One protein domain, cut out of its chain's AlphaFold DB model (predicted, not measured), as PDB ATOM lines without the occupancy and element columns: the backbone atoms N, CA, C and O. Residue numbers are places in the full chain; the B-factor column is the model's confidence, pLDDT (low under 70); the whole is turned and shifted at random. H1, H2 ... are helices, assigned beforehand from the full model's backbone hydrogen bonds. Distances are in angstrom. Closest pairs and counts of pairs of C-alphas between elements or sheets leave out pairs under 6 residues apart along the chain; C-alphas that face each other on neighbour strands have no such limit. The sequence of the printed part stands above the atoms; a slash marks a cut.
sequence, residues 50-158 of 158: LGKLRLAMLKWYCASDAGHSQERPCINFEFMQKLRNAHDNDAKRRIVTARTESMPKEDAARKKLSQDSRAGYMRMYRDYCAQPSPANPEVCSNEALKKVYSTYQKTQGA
ATOM      1  N   LEU A  50     -49.257  13.725 -21.443       92.88
ATOM      2  CA  LEU A  50     -49.393  12.526 -20.617       92.88
ATOM      3  C   LEU A  50     -48.227  11.537 -20.793       92.88
ATOM      4  O   LEU A  50     -47.792  10.908 -19.829       92.88
ATOM      5  N   GLY A  51     -47.708  11.393 -22.016       93.62
ATOM      6  CA  GLY A  51     -46.516  10.594 -22.297       93.62
ATOM      7  C   GLY A  51     -45.272  11.125 -21.581       93.62
ATOM      8  O   GLY A  51     -44.526  10.337 -21.001       93.62
ATOM      9  N   LYS A  52     -45.080  12.451 -21.554       95.06
ATOM     10  CA  LYS A  52     -43.986  13.110 -20.823       95.06
ATOM     11  C   LYS A  52     -44.106  12.899 -19.313       95.06
ATOM     12  O   LYS A  52     -43.124  12.511 -18.688       95.06
ATOM     13  N   LEU A  53     -45.304  13.060 -18.746       96.81
ATOM     14  CA  LEU A  53     -45.553  12.831 -17.315       96.81
ATOM     15  C   LEU A  53     -45.273  11.376 -16.907       96.81
ATOM     16  O   LEU A  53     -44.578  11.116 -15.928       96.81
ATOM     17  N   ARG A  54     -45.739  10.404 -17.702       95.62
ATOM     18  CA  ARG A  54     -45.437   8.979 -17.470       95.62
ATOM     19  C   ARG A  54     -43.947   8.678 -17.559       95.62
ATOM     20  O   ARG A  54     -43.433   7.897 -16.763       95.62
ATOM     21  N   LEU A  55     -43.254   9.293 -18.514       95.31
ATOM     22  CA  LEU A  55     -41.812   9.144 -18.651       95.31
ATOM     23  C   LEU A  55     -41.059   9.735 -17.451       95.31
ATOM     24  O   LEU A  55     -40.077   9.135 -17.024       95.31
ATOM     25  N   ALA A  56     -41.510  10.865 -16.900       95.75
ATOM     26  CA  ALA A  56     -40.919  11.460 -15.702       95.75
ATOM     27  C   ALA A  56     -41.004  10.506 -14.499       95.75
ATOM     28  O   ALA A  56     -39.987  10.262 -13.851       95.75
ATOM     29  N   MET A  57     -42.172   9.891 -14.270       96.25
ATOM     30  CA  MET A  57     -42.326   8.868 -13.227       96.25
ATOM     31  C   MET A  57     -41.398   7.672 -13.446       96.25
ATOM     32  O   MET A  57     -40.709   7.263 -12.521       96.25
ATOM     33  N   LEU A  58     -41.350   7.133 -14.670       96.50
ATOM     34  CA  LEU A  58     -40.522   5.967 -14.996       96.50
ATOM     35  C   LEU A  58     -39.030   6.236 -14.799       96.50
ATOM     36  O   LEU A  58     -38.326   5.391 -14.258       96.50
ATOM     37  N   LYS A  59     -38.548   7.407 -15.232       95.19
ATOM     38  CA  LYS A  59     -37.148   7.802 -15.047       95.19
ATOM     39  C   LYS A  59     -36.779   7.879 -13.572       95.19
ATOM     40  O   LYS A  59     -35.726   7.385 -13.211       95.19
ATOM     41  N   TRP A  60     -37.640   8.472 -12.747       95.00
ATOM     42  CA  TRP A  60     -37.407   8.552 -11.308       95.00
ATOM     43  C   TRP A  60     -37.449   7.170 -10.649       95.00
ATOM     44  O   TRP A  60     -36.488   6.753 -10.012       95.00
ATOM     45  N   TYR A  61     -38.537   6.428 -10.861       95.69
ATOM     46  CA  TYR A  61     -38.795   5.168 -10.168       95.69
ATOM     47  C   TYR A  61     -37.741   4.108 -10.494       95.69
ATOM     48  O   TYR A  61     -37.200   3.458  -9.605       95.69
ATOM     49  N   CYS A  62     -37.395   3.978 -11.776       95.50
ATOM     50  CA  CYS A  62     -36.476   2.944 -12.245       95.50
ATOM     51  C   CYS A  62     -34.997   3.313 -12.120       95.50
ATOM     52  O   CYS A  62     -34.158   2.450 -12.358       95.50
ATOM     53  N   ALA A  63     -34.678   4.567 -11.789       91.44
ATOM     54  CA  ALA A  63     -33.319   4.982 -11.445       91.44
ATOM     55  C   ALA A  63     -33.040   4.902  -9.937       91.44
ATOM     56  O   ALA A  63     -31.905   5.117  -9.534       91.44
ATOM     57  N   SER A  64     -34.054   4.638  -9.107       77.81
ATOM     58  CA  SER A  64     -33.864   4.538  -7.661       77.81
ATOM     59  C   SER A  64     -33.154   3.237  -7.263       77.81
ATOM     60  O   SER A  64     -33.415   2.174  -7.830       77.81
ATOM     61  N   ASP A  65     -32.325   3.302  -6.220       73.19
ATOM     62  CA  ASP A  65     -31.639   2.138  -5.636       73.19
ATOM     63  C   ASP A  65     -32.575   1.232  -4.809       73.19
ATOM     64  O   ASP A  65     -32.148   0.245  -4.215       73.19
ATOM     65  N   ALA A  66     -33.880   1.522  -4.796       79.00
ATOM     66  CA  ALA A  66     -34.900   0.795  -4.039       79.00
ATOM     67  C   ALA A  66     -35.249  -0.595  -4.620       79.00
ATOM     68  O   ALA A  66     -36.238  -1.210  -4.227       79.00
ATOM     69  N   GLY A  67     -34.457  -1.107  -5.569       82.44
ATOM     70  CA  GLY A  67     -34.625  -2.454  -6.117       82.44
ATOM     71  C   GLY A  67     -35.792  -2.615  -7.101       82.44
ATOM     72  O   GLY A  67     -36.174  -3.742  -7.414       82.44
ATOM     73  N   HIS A  68     -36.343  -1.526  -7.646       92.12
ATOM     74  CA  HIS A  68     -37.500  -1.573  -8.554       92.12
ATOM     75  C   HIS A  68     -37.203  -2.147  -9.954       92.12
ATOM     76  O   HIS A  68     -38.111  -2.262 -10.777       92.12
ATOM     77  N   SER A  69     -35.957  -2.526 -10.259       90.94
ATOM     78  CA  SER A  69     -35.537  -2.983 -11.596       90.94
ATOM     79  C   SER A  69     -36.328  -4.193 -12.107       90.94
ATOM     80  O   SER A  69     -36.617  -4.284 -13.299       90.94
ATOM     81  N   GLN A  70     -36.748  -5.080 -11.201       91.00
ATOM     82  CA  GLN A  70     -37.547  -6.269 -11.519       91.00
ATOM     83  C   GLN A  70     -39.058  -6.000 -11.539       91.00
ATOM     84  O   GLN A  70     -39.859  -6.892 -11.829       91.00
ATOM     85  N   GLU A  71     -39.489  -4.773 -11.252       94.12
ATOM     86  CA  GLU A  71     -40.896  -4.423 -11.321       94.12
ATOM     87  C   GLU A  71     -41.348  -4.174 -12.760       94.12
ATOM     88  O   GLU A  71     -40.616  -3.692 -13.628       94.12
ATOM     89  N   ARG A  72     -42.624  -4.466 -13.017       94.44
ATOM     90  CA  ARG A  72     -43.225  -4.379 -14.353       94.44
ATOM     91  C   ARG A  72     -43.050  -3.016 -15.043       94.44
ATOM     92  O   ARG A  72     -42.773  -3.035 -16.248       94.44
ATOM     93  N   PRO A  73     -43.180  -1.856 -14.364       96.00
ATOM     94  CA  PRO A  73     -42.896  -0.562 -14.982       96.00
ATOM     95  C   PRO A  73     -41.456  -0.456 -15.497       96.00
ATOM     96  O   PRO A  73     -41.254   0.025 -16.613       96.00
ATOM     97  N   CYS A  74     -40.479  -0.971 -14.746       96.38
ATOM     98  CA  CYS A  74     -39.059  -0.859 -15.076       96.38
ATOM     99  C   CYS A  74     -38.610  -1.850 -16.140       96.38
ATOM    100  O   CYS A  74     -37.981  -1.427 -17.109       96.38
ATOM    101  N   ILE A  75     -39.070  -3.103 -16.080       95.25
ATOM    102  CA  ILE A  75     -38.874  -4.073 -17.170       95.25
ATOM    103  C   ILE A  75     -39.418  -3.506 -18.492       95.25
ATOM    104  O   ILE A  75     -38.784  -3.585 -19.548       95.25
ATOM    105  N   ASN A  76     -40.610  -2.896 -18.458       95.50
ATOM    106  CA  ASN A  76     -41.192  -2.295 -19.652       95.50
ATOM    107  C   ASN A  76     -40.409  -1.063 -20.126       95.50
ATOM    108  O   ASN A  76     -40.239  -0.872 -21.332       95.50
ATOM    109  N   PHE A  77     -39.955  -0.223 -19.199       96.44
ATOM    110  CA  PHE A  77     -39.184   0.971 -19.514       96.44
ATOM    111  C   PHE A  77     -37.840   0.634 -20.153       96.44
ATOM    112  O   PHE A  77     -37.489   1.237 -21.166       96.44
ATOM    113  N   GLU A  78     -37.137  -0.362 -19.623       95.50
ATOM    114  CA  GLU A  78     -35.883  -0.866 -20.173       95.50
ATOM    115  C   GLU A  78     -36.077  -1.404 -21.595       95.50
ATOM    116  O   GLU A  78     -35.343  -1.023 -22.508       95.50
ATOM    117  N   PHE A  79     -37.120  -2.206 -21.832       96.00
ATOM    118  CA  PHE A  79     -37.461  -2.644 -23.186       96.00
ATOM    119  C   PHE A  79     -37.691  -1.462 -24.135       96.00
ATOM    120  O   PHE A  79     -37.167  -1.452 -25.247       96.00
ATOM    121  N   MET A  80     -38.460  -0.452 -23.710       94.50
ATOM    122  CA  MET A  80     -38.731   0.720 -24.546       94.50
ATOM    123  C   MET A  80     -37.460   1.530 -24.819       94.50
ATOM    124  O   MET A  80     -37.326   2.100 -25.899       94.50
ATOM    125  N   GLN A  81     -36.523   1.587 -23.869       94.94
ATOM    126  CA  GLN A  81     -35.210   2.192 -24.085       94.94
ATOM    127  C   GLN A  81     -34.398   1.404 -25.113       94.94
ATOM    128  O   GLN A  81     -33.972   1.989 -26.106       94.94
ATOM    129  N   LYS A  82     -34.268   0.082 -24.941       95.31
ATOM    130  CA  LYS A  82     -33.593  -0.809 -25.898       95.31
ATOM    131  C   LYS A  82     -34.163  -0.648 -27.308       95.31
ATOM    132  O   LYS A  82     -33.414  -0.462 -28.260       95.31
ATOM    133  N   LEU A  83     -35.491  -0.636 -27.437       95.44
ATOM    134  CA  LEU A  83     -36.165  -0.500 -28.727       95.44
ATOM    135  C   LEU A  83     -35.939   0.872 -29.384       95.44
ATOM    136  O   LEU A  83     -35.794   0.950 -30.602       95.44
ATOM    137  N   ARG A  84     -35.911   1.955 -28.594       93.38
ATOM    138  CA  ARG A  84     -35.621   3.309 -29.100       93.38
ATOM    139  C   ARG A  84     -34.162   3.482 -29.513       93.38
ATOM    140  O   ARG A  84     -33.910   4.212 -30.467       93.38
ATOM    141  N   ASN A  85     -33.246   2.830 -28.803       95.50
ATOM    142  CA  ASN A  85     -31.808   2.938 -29.034       95.50
ATOM    143  C   ASN A  85     -31.324   2.018 -30.167       95.50
ATOM    144  O   ASN A  85     -30.228   2.210 -30.676       95.50
ATOM    145  N   ALA A  86     -32.122   1.033 -30.586       96.06
ATOM    146  CA  ALA A  86     -31.809   0.208 -31.748       96.06
ATOM    147  C   ALA A  86     -31.890   1.027 -33.051       96.06
ATOM    148  O   ALA A  86     -32.910   1.662 -33.342       96.06
ATOM    149  N   HIS A  87     -30.815   0.995 -33.842       90.12
ATOM    150  CA  HIS A  87     -30.658   1.834 -35.034       90.12
ATOM    151  C   HIS A  87     -31.191   1.185 -36.318       90.12
ATOM    152  O   HIS A  87     -31.704   1.897 -37.181       90.12
ATOM    153  N   ASP A  88     -31.153  -0.143 -36.421       93.62
ATOM    154  CA  ASP A  88     -31.631  -0.896 -37.581       93.62
ATOM    155  C   ASP A  88     -32.902  -1.715 -37.282       93.62
ATOM    156  O   ASP A  88     -33.295  -1.952 -36.132       93.62
ATOM    157  N   ASN A  89     -33.596  -2.113 -38.351       94.94
ATOM    158  CA  ASN A  89     -34.866  -2.830 -38.247       94.94
ATOM    159  C   ASN A  89     -34.697  -4.266 -37.739       94.94
ATOM    160  O   ASN A  89     -35.598  -4.767 -37.061       94.94
ATOM    161  N   ASP A  90     -33.563  -4.911 -38.009       96.38
ATOM    162  CA  ASP A  90     -33.318  -6.283 -37.572       96.38
ATOM    163  C   ASP A  90     -33.087  -6.343 -36.063       96.38
ATOM    164  O   ASP A  90     -33.668  -7.193 -35.385       96.38
ATOM    165  N   ALA A  91     -32.338  -5.396 -35.500       95.81
ATOM    166  CA  ALA A  91     -32.170  -5.241 -34.061       95.81
ATOM    167  C   ALA A  91     -33.513  -4.980 -33.365       95.81
ATOM    168  O   ALA A  91     -33.846  -5.652 -32.385       95.81
ATOM    169  N   LYS A  92     -34.338  -4.068 -33.902       96.38
ATOM    170  CA  LYS A  92     -35.695  -3.828 -33.379       96.38
ATOM    171  C   LYS A  92     -36.548  -5.090 -33.421       96.38
ATOM    172  O   LYS A  92     -37.218  -5.401 -32.436       96.38
ATOM    173  N   ARG A  93     -36.500  -5.839 -34.527       97.25
ATOM    174  CA  ARG A  93     -37.225  -7.104 -34.678       97.25
ATOM    175  C   ARG A  93     -36.775  -8.124 -33.639       97.25
ATOM    176  O   ARG A  93     -37.631  -8.684 -32.967       97.25
ATOM    177  N   ARG A  94     -35.466  -8.311 -33.440       97.00
ATOM    178  CA  ARG A  94     -34.919  -9.220 -32.415       97.00
ATOM    179  C   ARG A  94     -35.396  -8.848 -31.010       97.00
ATOM    180  O   ARG A  94     -35.838  -9.722 -30.274       97.00
ATOM    181  N   ILE A  95     -35.373  -7.559 -30.661       97.06
ATOM    182  CA  ILE A  95     -35.842  -7.061 -29.357       97.06
ATOM    183  C   ILE A  95     -37.332  -7.369 -29.146       97.06
ATOM    184  O   ILE A  95     -37.725  -7.840 -28.077       97.06
ATOM    185  N   VAL A  96     -38.171  -7.119 -30.156       97.19
ATOM    186  CA  VAL A  96     -39.615  -7.396 -30.083       97.19
ATOM    187  C   VAL A  96     -39.888  -8.898 -30.020       97.19
ATOM    188  O   VAL A  96     -40.684  -9.323 -29.188       97.19
ATOM    189  N   THR A  97     -39.218  -9.702 -30.849       97.81
ATOM    190  CA  THR A  97     -39.361 -11.164 -30.857       97.81
ATOM    191  C   THR A  97     -38.989 -11.762 -29.505       97.81
ATOM    192  O   THR A  97     -39.822 -12.447 -28.917       97.81
ATOM    193  N   ALA A  98     -37.824 -11.410 -28.952       96.75
ATOM    194  CA  ALA A  98     -37.396 -11.890 -27.639       96.75
ATOM    195  C   ALA A  98     -38.404 -11.524 -26.534       96.75
ATOM    196  O   ALA A  98     -38.721 -12.336 -25.664       96.75
ATOM    197  N   ARG A  99     -38.976 -10.310 -26.582       95.69
ATOM    198  CA  ARG A  99     -40.021  -9.928 -25.629       95.69
ATOM    199  C   ARG A  99     -41.283 -10.762 -25.809       95.69
ATOM    200  O   ARG A  99     -41.825 -11.217 -24.809       95.69
ATOM    201  N   THR A 100     -41.746 -10.971 -27.036       95.88
ATOM    202  CA  THR A 100     -42.930 -11.798 -27.318       95.88
ATOM    203  C   THR A 100     -42.737 -13.230 -26.826       95.88
ATOM    204  O   THR A 100     -43.644 -13.784 -26.213       95.88
ATOM    205  N   GLU A 101     -41.551 -13.804 -27.020       97.12
ATOM    206  CA  GLU A 101     -41.204 -15.152 -26.553       97.12
ATOM    207  C   GLU A 101     -41.200 -15.269 -25.024       97.12
ATOM    208  O   GLU A 101     -41.589 -16.307 -24.496       97.12
ATOM    209  N   SER A 102     -40.844 -14.200 -24.304       93.56
ATOM    210  CA  SER A 102     -40.883 -14.175 -22.834       93.56
ATOM    211  C   SER A 102     -42.287 -14.022 -22.232       93.56
ATOM    212  O   SER A 102     -42.456 -14.133 -21.016       93.56
ATOM    213  N   MET A 103     -43.301 -13.706 -23.044       94.25
ATOM    214  CA  MET A 103     -44.648 -13.463 -22.533       94.25
ATOM    215  C   MET A 103     -45.372 -14.788 -22.264       94.25
ATOM    216  O   MET A 103     -45.259 -15.730 -23.052       94.25
ATOM    217  N   PRO A 104     -46.175 -14.867 -21.189       95.62
ATOM    218  CA  PRO A 104     -46.978 -16.048 -20.924       95.62
ATOM    219  C   PRO A 104     -47.963 -16.295 -22.068       95.62
ATOM    220  O   PRO A 104     -48.631 -15.370 -22.538       95.62
ATOM    221  N   LYS A 105     -48.070 -17.558 -22.485       95.00
ATOM    222  CA  LYS A 105     -49.023 -17.993 -23.515       95.00
ATOM    223  C   LYS A 105     -50.387 -18.332 -22.927       95.00
ATOM    224  O   LYS A 105     -51.381 -18.061 -23.581       95.00
ATOM    225  N   GLU A 106     -50.441 -18.802 -21.684       97.38
ATOM    226  CA  GLU A 106     -51.686 -19.198 -21.018       97.38
ATOM    227  C   GLU A 106     -52.524 -18.004 -20.548       97.38
ATOM    228  O   GLU A 106     -52.006 -17.055 -19.953       97.38
ATOM    229  N   ASP A 107     -53.842 -18.076 -20.744       96.56
ATOM    230  CA  ASP A 107     -54.796 -17.004 -20.434       96.56
ATOM    231  C   ASP A 107     -54.722 -16.535 -18.975       96.56
ATOM    232  O   ASP A 107     -54.658 -15.331 -18.702       96.56
ATOM    233  N   ALA A 108     -54.672 -17.478 -18.031       97.38
ATOM    234  CA  ALA A 108     -54.574 -17.176 -16.605       97.38
ATOM    235  C   ALA A 108     -53.278 -16.419 -16.271       97.38
ATOM    236  O   ALA A 108     -53.299 -15.418 -15.551       97.38
ATOM    237  N   ALA A 109     -52.156 -16.843 -16.854       96.50
ATOM    238  CA  ALA A 109     -50.866 -16.196 -16.658       96.50
ATOM    239  C   ALA A 109     -50.811 -14.812 -17.331       96.50
ATOM    240  O   ALA A 109     -50.271 -13.872 -16.747       96.50
ATOM    241  N   ARG A 110     -51.440 -14.629 -18.504       96.38
ATOM    242  CA  ARG A 110     -51.600 -13.304 -19.136       96.38
ATOM    243  C   ARG A 110     -52.441 -12.364 -18.274       96.38
ATOM    244  O   ARG A 110     -52.082 -11.196 -18.114       96.38
ATOM    245  N   LYS A 111     -53.534 -12.864 -17.685       96.12
ATOM    246  CA  LYS A 111     -54.381 -12.090 -16.766       96.12
ATOM    247  C   LYS A 111     -53.598 -11.662 -15.527       96.12
ATOM    248  O   LYS A 111     -53.600 -10.472 -15.210       96.12
ATOM    249  N   LYS A 112     -52.873 -12.591 -14.895       95.88
ATOM    250  CA  LYS A 112     -52.009 -12.288 -13.747       95.88
ATOM    251  C   LYS A 112     -50.958 -11.238 -14.108       95.88
ATOM    252  O   LYS A 112     -50.827 -10.236 -13.417       95.88
ATOM    253  N   LEU A 113     -50.282 -11.402 -15.245       95.19
ATOM    254  CA  LEU A 113     -49.286 -10.444 -15.716       95.19
ATOM    255  C   LEU A 113     -49.869  -9.040 -15.915       95.19
ATOM    256  O   LEU A 113     -49.207  -8.046 -15.611       95.19
ATOM    257  N   SER A 114     -51.094  -8.945 -16.433       95.06
ATOM    258  CA  SER A 114     -51.808  -7.676 -16.596       95.06
ATOM    259  C   SER A 114     -52.118  -7.024 -15.245       95.06
ATOM    260  O   SER A 114     -51.856  -5.834 -15.062       95.06
ATOM    261  N   GLN A 115     -52.601  -7.809 -14.276       95.50
ATOM    262  CA  GLN A 115     -52.877  -7.346 -12.913       95.50
ATOM    263  C   GLN A 115     -51.602  -6.866 -12.210       95.50
ATOM    264  O   GLN A 115     -51.573  -5.734 -11.734       95.50
ATOM    265  N   ASP A 116     -50.533  -7.666 -12.236       93.81
ATOM    266  CA  ASP A 116     -49.231  -7.318 -11.656       93.81
ATOM    267  C   ASP A 116     -48.658  -6.054 -12.311       93.81
ATOM    268  O   ASP A 116     -48.126  -5.167 -11.644       93.81
ATOM    269  N   SER A 117     -48.809  -5.935 -13.636       95.69
ATOM    270  CA  SER A 117     -48.371  -4.745 -14.365       95.69
ATOM    271  C   SER A 117     -49.150  -3.514 -13.917       95.69
ATOM    272  O   SER A 117     -48.542  -2.495 -13.599       95.69
ATOM    273  N   ARG A 118     -50.484  -3.605 -13.833       95.88
ATOM    274  CA  ARG A 118     -51.324  -2.507 -13.346       95.88
ATOM    275  C   ARG A 118     -50.948  -2.117 -11.917       95.88
ATOM    276  O   ARG A 118     -50.746  -0.933 -11.670       95.88
ATOM    277  N   ALA A 119     -50.802  -3.083 -11.016       95.75
ATOM    278  CA  ALA A 119     -50.416  -2.839  -9.631       95.75
ATOM    279  C   ALA A 119     -49.059  -2.126  -9.530       95.75
ATOM    280  O   ALA A 119     -48.945  -1.136  -8.810       95.75
ATOM    281  N   GLY A 120     -48.061  -2.558 -10.310       96.19
ATOM    282  CA  GLY A 120     -46.751  -1.908 -10.369       96.19
ATOM    283  C   GLY A 120     -46.828  -0.442 -10.809       96.19
ATOM    284  O   GLY A 120     -46.250   0.428 -10.165       96.19
ATOM    285  N   TYR A 121     -47.600  -0.121 -11.854       97.12
ATOM    286  CA  TYR A 121     -47.763   1.277 -12.285       97.12
ATOM    287  C   TYR A 121     -48.486   2.148 -11.248       97.12
ATOM    288  O   TYR A 121     -48.192   3.337 -11.136       97.12
ATOM    289  N   MET A 122     -49.434   1.584 -10.497       97.38
ATOM    290  CA  MET A 122     -50.161   2.319  -9.453       97.38
ATOM    291  C   MET A 122     -49.303   2.531  -8.206       97.38
ATOM    292  O   MET A 122     -49.377   3.597  -7.601       97.38
ATOM    293  N   ARG A 123     -48.453   1.555  -7.862       96.38
ATOM    294  CA  ARG A 123     -47.406   1.695  -6.843       96.38
ATOM    295  C   ARG A 123     -46.443   2.819  -7.212       96.38
ATOM    296  O   ARG A 123     -46.307   3.754  -6.439       96.38
ATOM    297  N   MET A 124     -45.908   2.795  -8.433       97.12
ATOM    298  CA  MET A 124     -45.045   3.859  -8.947       97.12
ATOM    299  C   MET A 124     -45.696   5.243  -8.833       97.12
ATOM    300  O   MET A 124     -45.053   6.173  -8.365       97.12
ATOM    301  N   TYR A 125     -46.962   5.393  -9.243       97.56
ATOM    302  CA  TYR A 125     -47.671   6.673  -9.119       97.56
ATOM    303  C   TYR A 125     -47.805   7.119  -7.658       97.56
ATOM    304  O   TYR A 125     -47.510   8.267  -7.336       97.56
ATOM    305  N   ARG A 126     -48.230   6.209  -6.772       97.00
ATOM    306  CA  ARG A 126     -48.366   6.480  -5.337       97.00
ATOM    307  C   ARG A 126     -47.040   6.942  -4.743       97.00
ATOM    308  O   ARG A 126     -47.008   7.976  -4.092       97.00
ATOM    309  N   ASP A 127     -45.973   6.188  -4.982       95.75
ATOM    310  CA  ASP A 127     -44.661   6.445  -4.391       95.75
ATOM    311  C   ASP A 127     -44.064   7.738  -4.960       95.75
ATOM    312  O   ASP A 127     -43.522   8.550  -4.214       95.75
ATOM    313  N   TYR A 128     -44.270   8.001  -6.258       96.19
ATOM    314  CA  TYR A 128     -43.879   9.263  -6.880       96.19
ATOM    315  C   TYR A 128     -44.573  10.460  -6.219       96.19
ATOM    316  O   TYR A 128     -43.913  11.452  -5.920       96.19
ATOM    317  N   CYS A 129     -45.883  10.364  -5.978       96.62
ATOM    318  CA  CYS A 129     -46.680  11.445  -5.396       96.62
ATOM    319  C   CYS A 129     -46.630  11.527  -3.866       96.62
ATOM    320  O   CYS A 129     -47.123  12.501  -3.307       96.62
ATOM    321  N   ALA A 130     -46.034  10.541  -3.195       95.69
ATOM    322  CA  ALA A 130     -45.735  10.593  -1.767       95.69
ATOM    323  C   ALA A 130     -44.432  11.355  -1.466       95.69
ATOM    324  O   ALA A 130     -44.156  11.662  -0.308       95.69
ATOM    325  N   GLN A 131     -43.625  11.661  -2.488       93.25
ATOM    326  CA  GLN A 131     -42.428  12.478  -2.317       93.25
ATOM    327  C   GLN A 131     -42.793  13.886  -1.822       93.25
ATOM    328  O   GLN A 131     -43.727  14.485  -2.355       93.25
ATOM    329  N   PRO A 132     -42.015  14.472  -0.895       91.75
ATOM    330  CA  PRO A 132     -42.229  15.853  -0.461       91.75
ATOM    331  C   PRO A 132     -42.092  16.875  -1.600       91.75
ATOM    332  O   PRO A 132     -42.778  17.892  -1.612       91.75
ATOM    333  N   SER A 133     -41.197  16.610  -2.560       91.31
ATOM    334  CA  SER A 133     -40.942  17.476  -3.714       91.31
ATOM    335  C   SER A 133     -40.618  16.634  -4.957       91.31
ATOM    336  O   SER A 133     -39.449  16.383  -5.258       91.31
ATOM    337  N   PRO A 134     -41.635  16.107  -5.665       92.56
ATOM    338  CA  PRO A 134     -41.409  15.344  -6.885       92.56
ATOM    339  C   PRO A 134     -40.826  16.240  -7.984       92.56
ATOM    340  O   PRO A 134     -41.287  17.359  -8.195       92.56
ATOM    341  N   ALA A 135     -39.867  15.712  -8.751       90.50
ATOM    342  CA  ALA A 135     -39.181  16.452  -9.820       90.50
ATOM    343  C   ALA A 135     -40.122  17.045 -10.890       90.50
ATOM    344  O   ALA A 135     -39.764  17.997 -11.579       90.50
ATOM    345  N   ASN A 136     -41.315  16.473 -11.058       95.19
ATOM    346  CA  ASN A 136     -42.387  17.037 -11.862       95.19
ATOM    347  C   ASN A 136     -43.720  16.959 -11.086       95.19
ATOM    348  O   ASN A 136     -44.410  15.936 -11.151       95.19
ATOM    349  N   PRO A 137     -44.110  18.037 -10.380       94.88
ATOM    350  CA  PRO A 137     -45.352  18.081  -9.607       94.88
ATOM    351  C   PRO A 137     -46.627  17.912 -10.445       94.88
ATOM    352  O   PRO A 137     -47.643  17.449  -9.921       94.88
ATOM    353  N   GLU A 138     -46.588  18.214 -11.750       96.50
ATOM    354  CA  GLU A 138     -47.749  18.067 -12.641       96.50
ATOM    355  C   GLU A 138     -48.222  16.617 -12.755       96.50
ATOM    356  O   GLU A 138     -49.386  16.365 -13.056       96.50
ATOM    357  N   VAL A 139     -47.349  15.640 -12.486       97.00
ATOM    358  CA  VAL A 139     -47.732  14.223 -12.436       97.00
ATOM    359  C   VAL A 139     -48.887  14.005 -11.455       97.00
ATOM    360  O   VAL A 139     -49.822  13.271 -11.772       97.00
ATOM    361  N   CYS A 140     -48.834  14.656 -10.291       96.75
ATOM    362  CA  CYS A 140     -49.750  14.420  -9.177       96.75
ATOM    363  C   CYS A 140     -51.011  15.288  -9.240       96.75
ATOM    364  O   CYS A 140     -52.031  14.929  -8.651       96.75
ATOM    365  N   SER A 141     -50.970  16.403  -9.974       96.19
ATOM    366  CA  SER A 141     -52.136  17.252 -10.244       96.19
ATOM    367  C   SER A 141     -52.851  16.902 -11.554       96.19
ATOM    368  O   SER A 141     -53.985  17.330 -11.756       96.19
ATOM    369  N   ASN A 142     -52.250  16.094 -12.435       97.62
ATOM    370  CA  ASN A 142     -52.865  15.723 -13.706       97.62
ATOM    371  C   ASN A 142     -54.132  14.866 -13.525       97.62
ATOM    372  O   ASN A 142     -54.083  13.729 -13.050       97.62
ATOM    373  N   GLU A 143     -55.264  15.374 -14.013       97.12
ATOM    374  CA  GLU A 143     -56.576  14.737 -13.844       97.12
ATOM    375  C   GLU A 143     -56.678  13.340 -14.472       97.12
ATOM    376  O   GLU A 143     -57.313  12.447 -13.907       97.12
ATOM    377  N   ALA A 144     -56.015  13.091 -15.606       95.88
ATOM    378  CA  ALA A 144     -56.045  11.770 -16.231       95.88
ATOM    379  C   ALA A 144     -55.316  10.722 -15.371       95.88
ATOM    380  O   ALA A 144     -55.813   9.606 -15.206       95.88
ATOM    381  N   LEU A 145     -54.162  11.073 -14.796       96.44
ATOM    382  CA  LEU A 145     -53.410  10.182 -13.908       96.44
ATOM    383  C   LEU A 145     -54.147   9.958 -12.579       96.44
ATOM    384  O   LEU A 145     -54.333   8.803 -12.182       96.44
ATOM    385  N   LYS A 146     -54.678  11.023 -11.966       96.62
ATOM    386  CA  LYS A 146     -55.521  10.939 -10.761       96.62
ATOM    387  C   LYS A 146     -56.750  10.058 -10.976       96.62
ATOM    388  O   LYS A 146     -57.068   9.215 -10.135       96.62
ATOM    389  N   LYS A 147     -57.436  10.196 -12.115       96.50
ATOM    390  CA  LYS A 147     -58.605   9.372 -12.456       96.50
ATOM    391  C   LYS A 147     -58.244   7.895 -12.565       96.50
ATOM    392  O   LYS A 147     -58.959   7.053 -12.024       96.50
ATOM    393  N   VAL A 148     -57.140   7.561 -13.234       95.25
ATOM    394  CA  VAL A 148     -56.679   6.166 -13.337       95.25
ATOM    395  C   VAL A 148     -56.363   5.597 -11.952       95.25
ATOM    396  O   VAL A 148     -56.811   4.492 -11.637       95.25
ATOM    397  N   TYR A 149     -55.648   6.356 -11.118       96.69
ATOM    398  CA  TYR A 149     -55.256   5.916  -9.781       96.69
ATOM    399  C   TYR A 149     -56.454   5.747  -8.837       96.69
ATOM    400  O   TYR A 149     -56.635   4.676  -8.260       96.69
ATOM    401  N   SER A 150     -57.341   6.740  -8.757       96.00
ATOM    402  CA  SER A 150     -58.569   6.654  -7.950       96.00
ATOM    403  C   SER A 150     -59.490   5.517  -8.400       96.00
ATOM    404  O   SER A 150     -60.078   4.827  -7.569       96.00
ATOM    405  N   THR A 151     -59.586   5.261  -9.708       96.19
ATOM    406  CA  THR A 151     -60.345   4.117 -10.231       96.19
ATOM    407  C   THR A 151     -59.718   2.801  -9.782       96.19
ATOM    408  O   THR A 151     -60.433   1.896  -9.366       96.19
ATOM    409  N   TYR A 152     -58.387   2.686  -9.835       95.12
ATOM    410  CA  TYR A 152     -57.692   1.504  -9.334       95.12
ATOM    411  C   TYR A 152     -57.958   1.271  -7.843       95.12
ATOM    412  O   TYR A 152     -58.325   0.160  -7.477       95.12
ATOM    413  N   GLN A 153     -57.851   2.305  -7.007       94.56
ATOM    414  CA  GLN A 153     -58.122   2.192  -5.569       94.56
ATOM    415  C   GLN A 153     -59.538   1.674  -5.291       94.56
ATOM    416  O   GLN A 153     -59.702   0.737  -4.514       94.56
ATOM    417  N   LYS A 154     -60.549   2.199  -5.998       93.75
ATOM    418  CA  LYS A 154     -61.936   1.716  -5.889       93.75
ATOM    419  C   LYS A 154     -62.076   0.235  -6.252       93.75
ATOM    420  O   LYS A 154     -62.826  -0.474  -5.603       93.75
ATOM    421  N   THR A 155     -61.338  -0.236  -7.258       89.19
ATOM    422  CA  THR A 155     -61.366  -1.648  -7.686       89.19
ATOM    423  C   THR A 155     -60.537  -2.600  -6.822       89.19
ATOM    424  O   THR A 155     -60.573  -3.796  -7.070       89.19
ATOM    425  N   GLN A 156     -59.733  -2.097  -5.880       78.19
ATOM    426  CA  GLN A 156     -58.952  -2.927  -4.947       78.19
ATOM    427  C   GLN A 156     -59.622  -3.053  -3.572       78.19
ATOM    428  O   GLN A 156     -59.271  -3.948  -2.815       78.19
ATOM    429  N   GLY A 157     -60.545  -2.142  -3.239       57.72
ATOM    430  CA  GLY A 157     -61.349  -2.179  -2.012       57.72
ATOM    431  C   GLY A 157     -62.769  -2.723  -2.205       57.72
ATOM    432  O   GLY A 157     -63.575  -2.602  -1.288       57.72
ATOM    433  N   ALA A 158     -63.072  -3.258  -3.391       45.50
ATOM    434  CA  ALA A 158     -64.308  -3.959  -3.738       45.50
ATOM    435  C   ALA A 158     -63.997  -5.442  -3.950       45.50
ATOM    436  O   ALA A 158     -64.859  -6.273  -3.599       45.50
TER     437      ALA A 158
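AT A GLANCE: This is residues 50 to 158 of the 158 residues of the protein "Hypothetical protein" of Prymnesium polylepis (UniProt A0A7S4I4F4). The longest helix, H4, is a beam from which H2 juts out at about a right angle and folds back into H3, making a hairpin that reaches away from the beam; H1 sits in the corner between H4 and the beginning of H2, about perpendicular to both. H6 crosses H4 steeply on the side away from H2, and short H5 lies near the last residues of H4; residues 105 to 111, of which 107 to 111 belong to H4, stick out free. The printed part has 109 residues with six named helices, H1 to H6 in chain order, and no named strand; its class is all helix. It is only just compact, close to loose, with a radius of gyration of the C-alphas of 15.5 A and spans of 43 by 33 by 26 A.

IN THESE COORDINATES: H4, residues 107 to 129, is 33.2 A long and runs from C-alpha 107 at (-54.796, -17.004, -20.434) to C-alpha 129 at (-46.680, 11.445, -5.396). H1, residues 50 to 63, begins at C-alpha 50 at (-49.393, 12.526, -20.617) and is 20.0 A long. H2, residues 72 to 85, is also 20.0 A long, and H3, residues 89 to 101, is 18.1 A long. H5, residues 138 to 141, measures 5.1 A. H6, residues 143 to 156, is 19.9 A long and ends at C-alpha 156 at (-58.952, -2.927, -4.947).

HOW THE PARTS SIT: H4 touches H2 through residues 72 to 73 of H2 alone, about perpendicular at 90 degrees; the closest C-alphas, of Arg 72 and Ser 117, are 5.2 A apart. H4 also touches H1, about perpendicular at 87 degrees, with the C-alphas of Tyr 61 and Met 124 closest at 6.5 A. H1 touches H2 about perpendicular at 74 degrees, closest at the C-alphas of Cys 62 and Cys 74, 5.4 A. H2 and H3 form a helical hairpin, opposite ways at a shallow tilt of 19 degrees, with the C-alphas of Leu 83 and Lys 92 closest at 5.7 A. H3 and H4 are apart. H4 and H6 only just touch, with 3 pairs of C-alphas within 8 A, the closest those of Met 122 and Tyr 149 at 6.2 A; they run opposite ways at a steep tilt of 56 degrees. H5 touches H1, with the C-alphas of Leu 53 and Val 139 closest at 5.5 A. In H1, H2, H3, H4 and H6 every O i to N i+4 pair is within hydrogen-bond range; H5 is too short for such a pair.

THE WHOLE: The C-alphas farthest apart are those of Asp 88 and Ala 158, 47.1 A. The printed part has no cut and ends at the chain's last residue, 158. No link is long. The mean pLDDT of the printed part is 93.8; residues 157 to 158 are under 70.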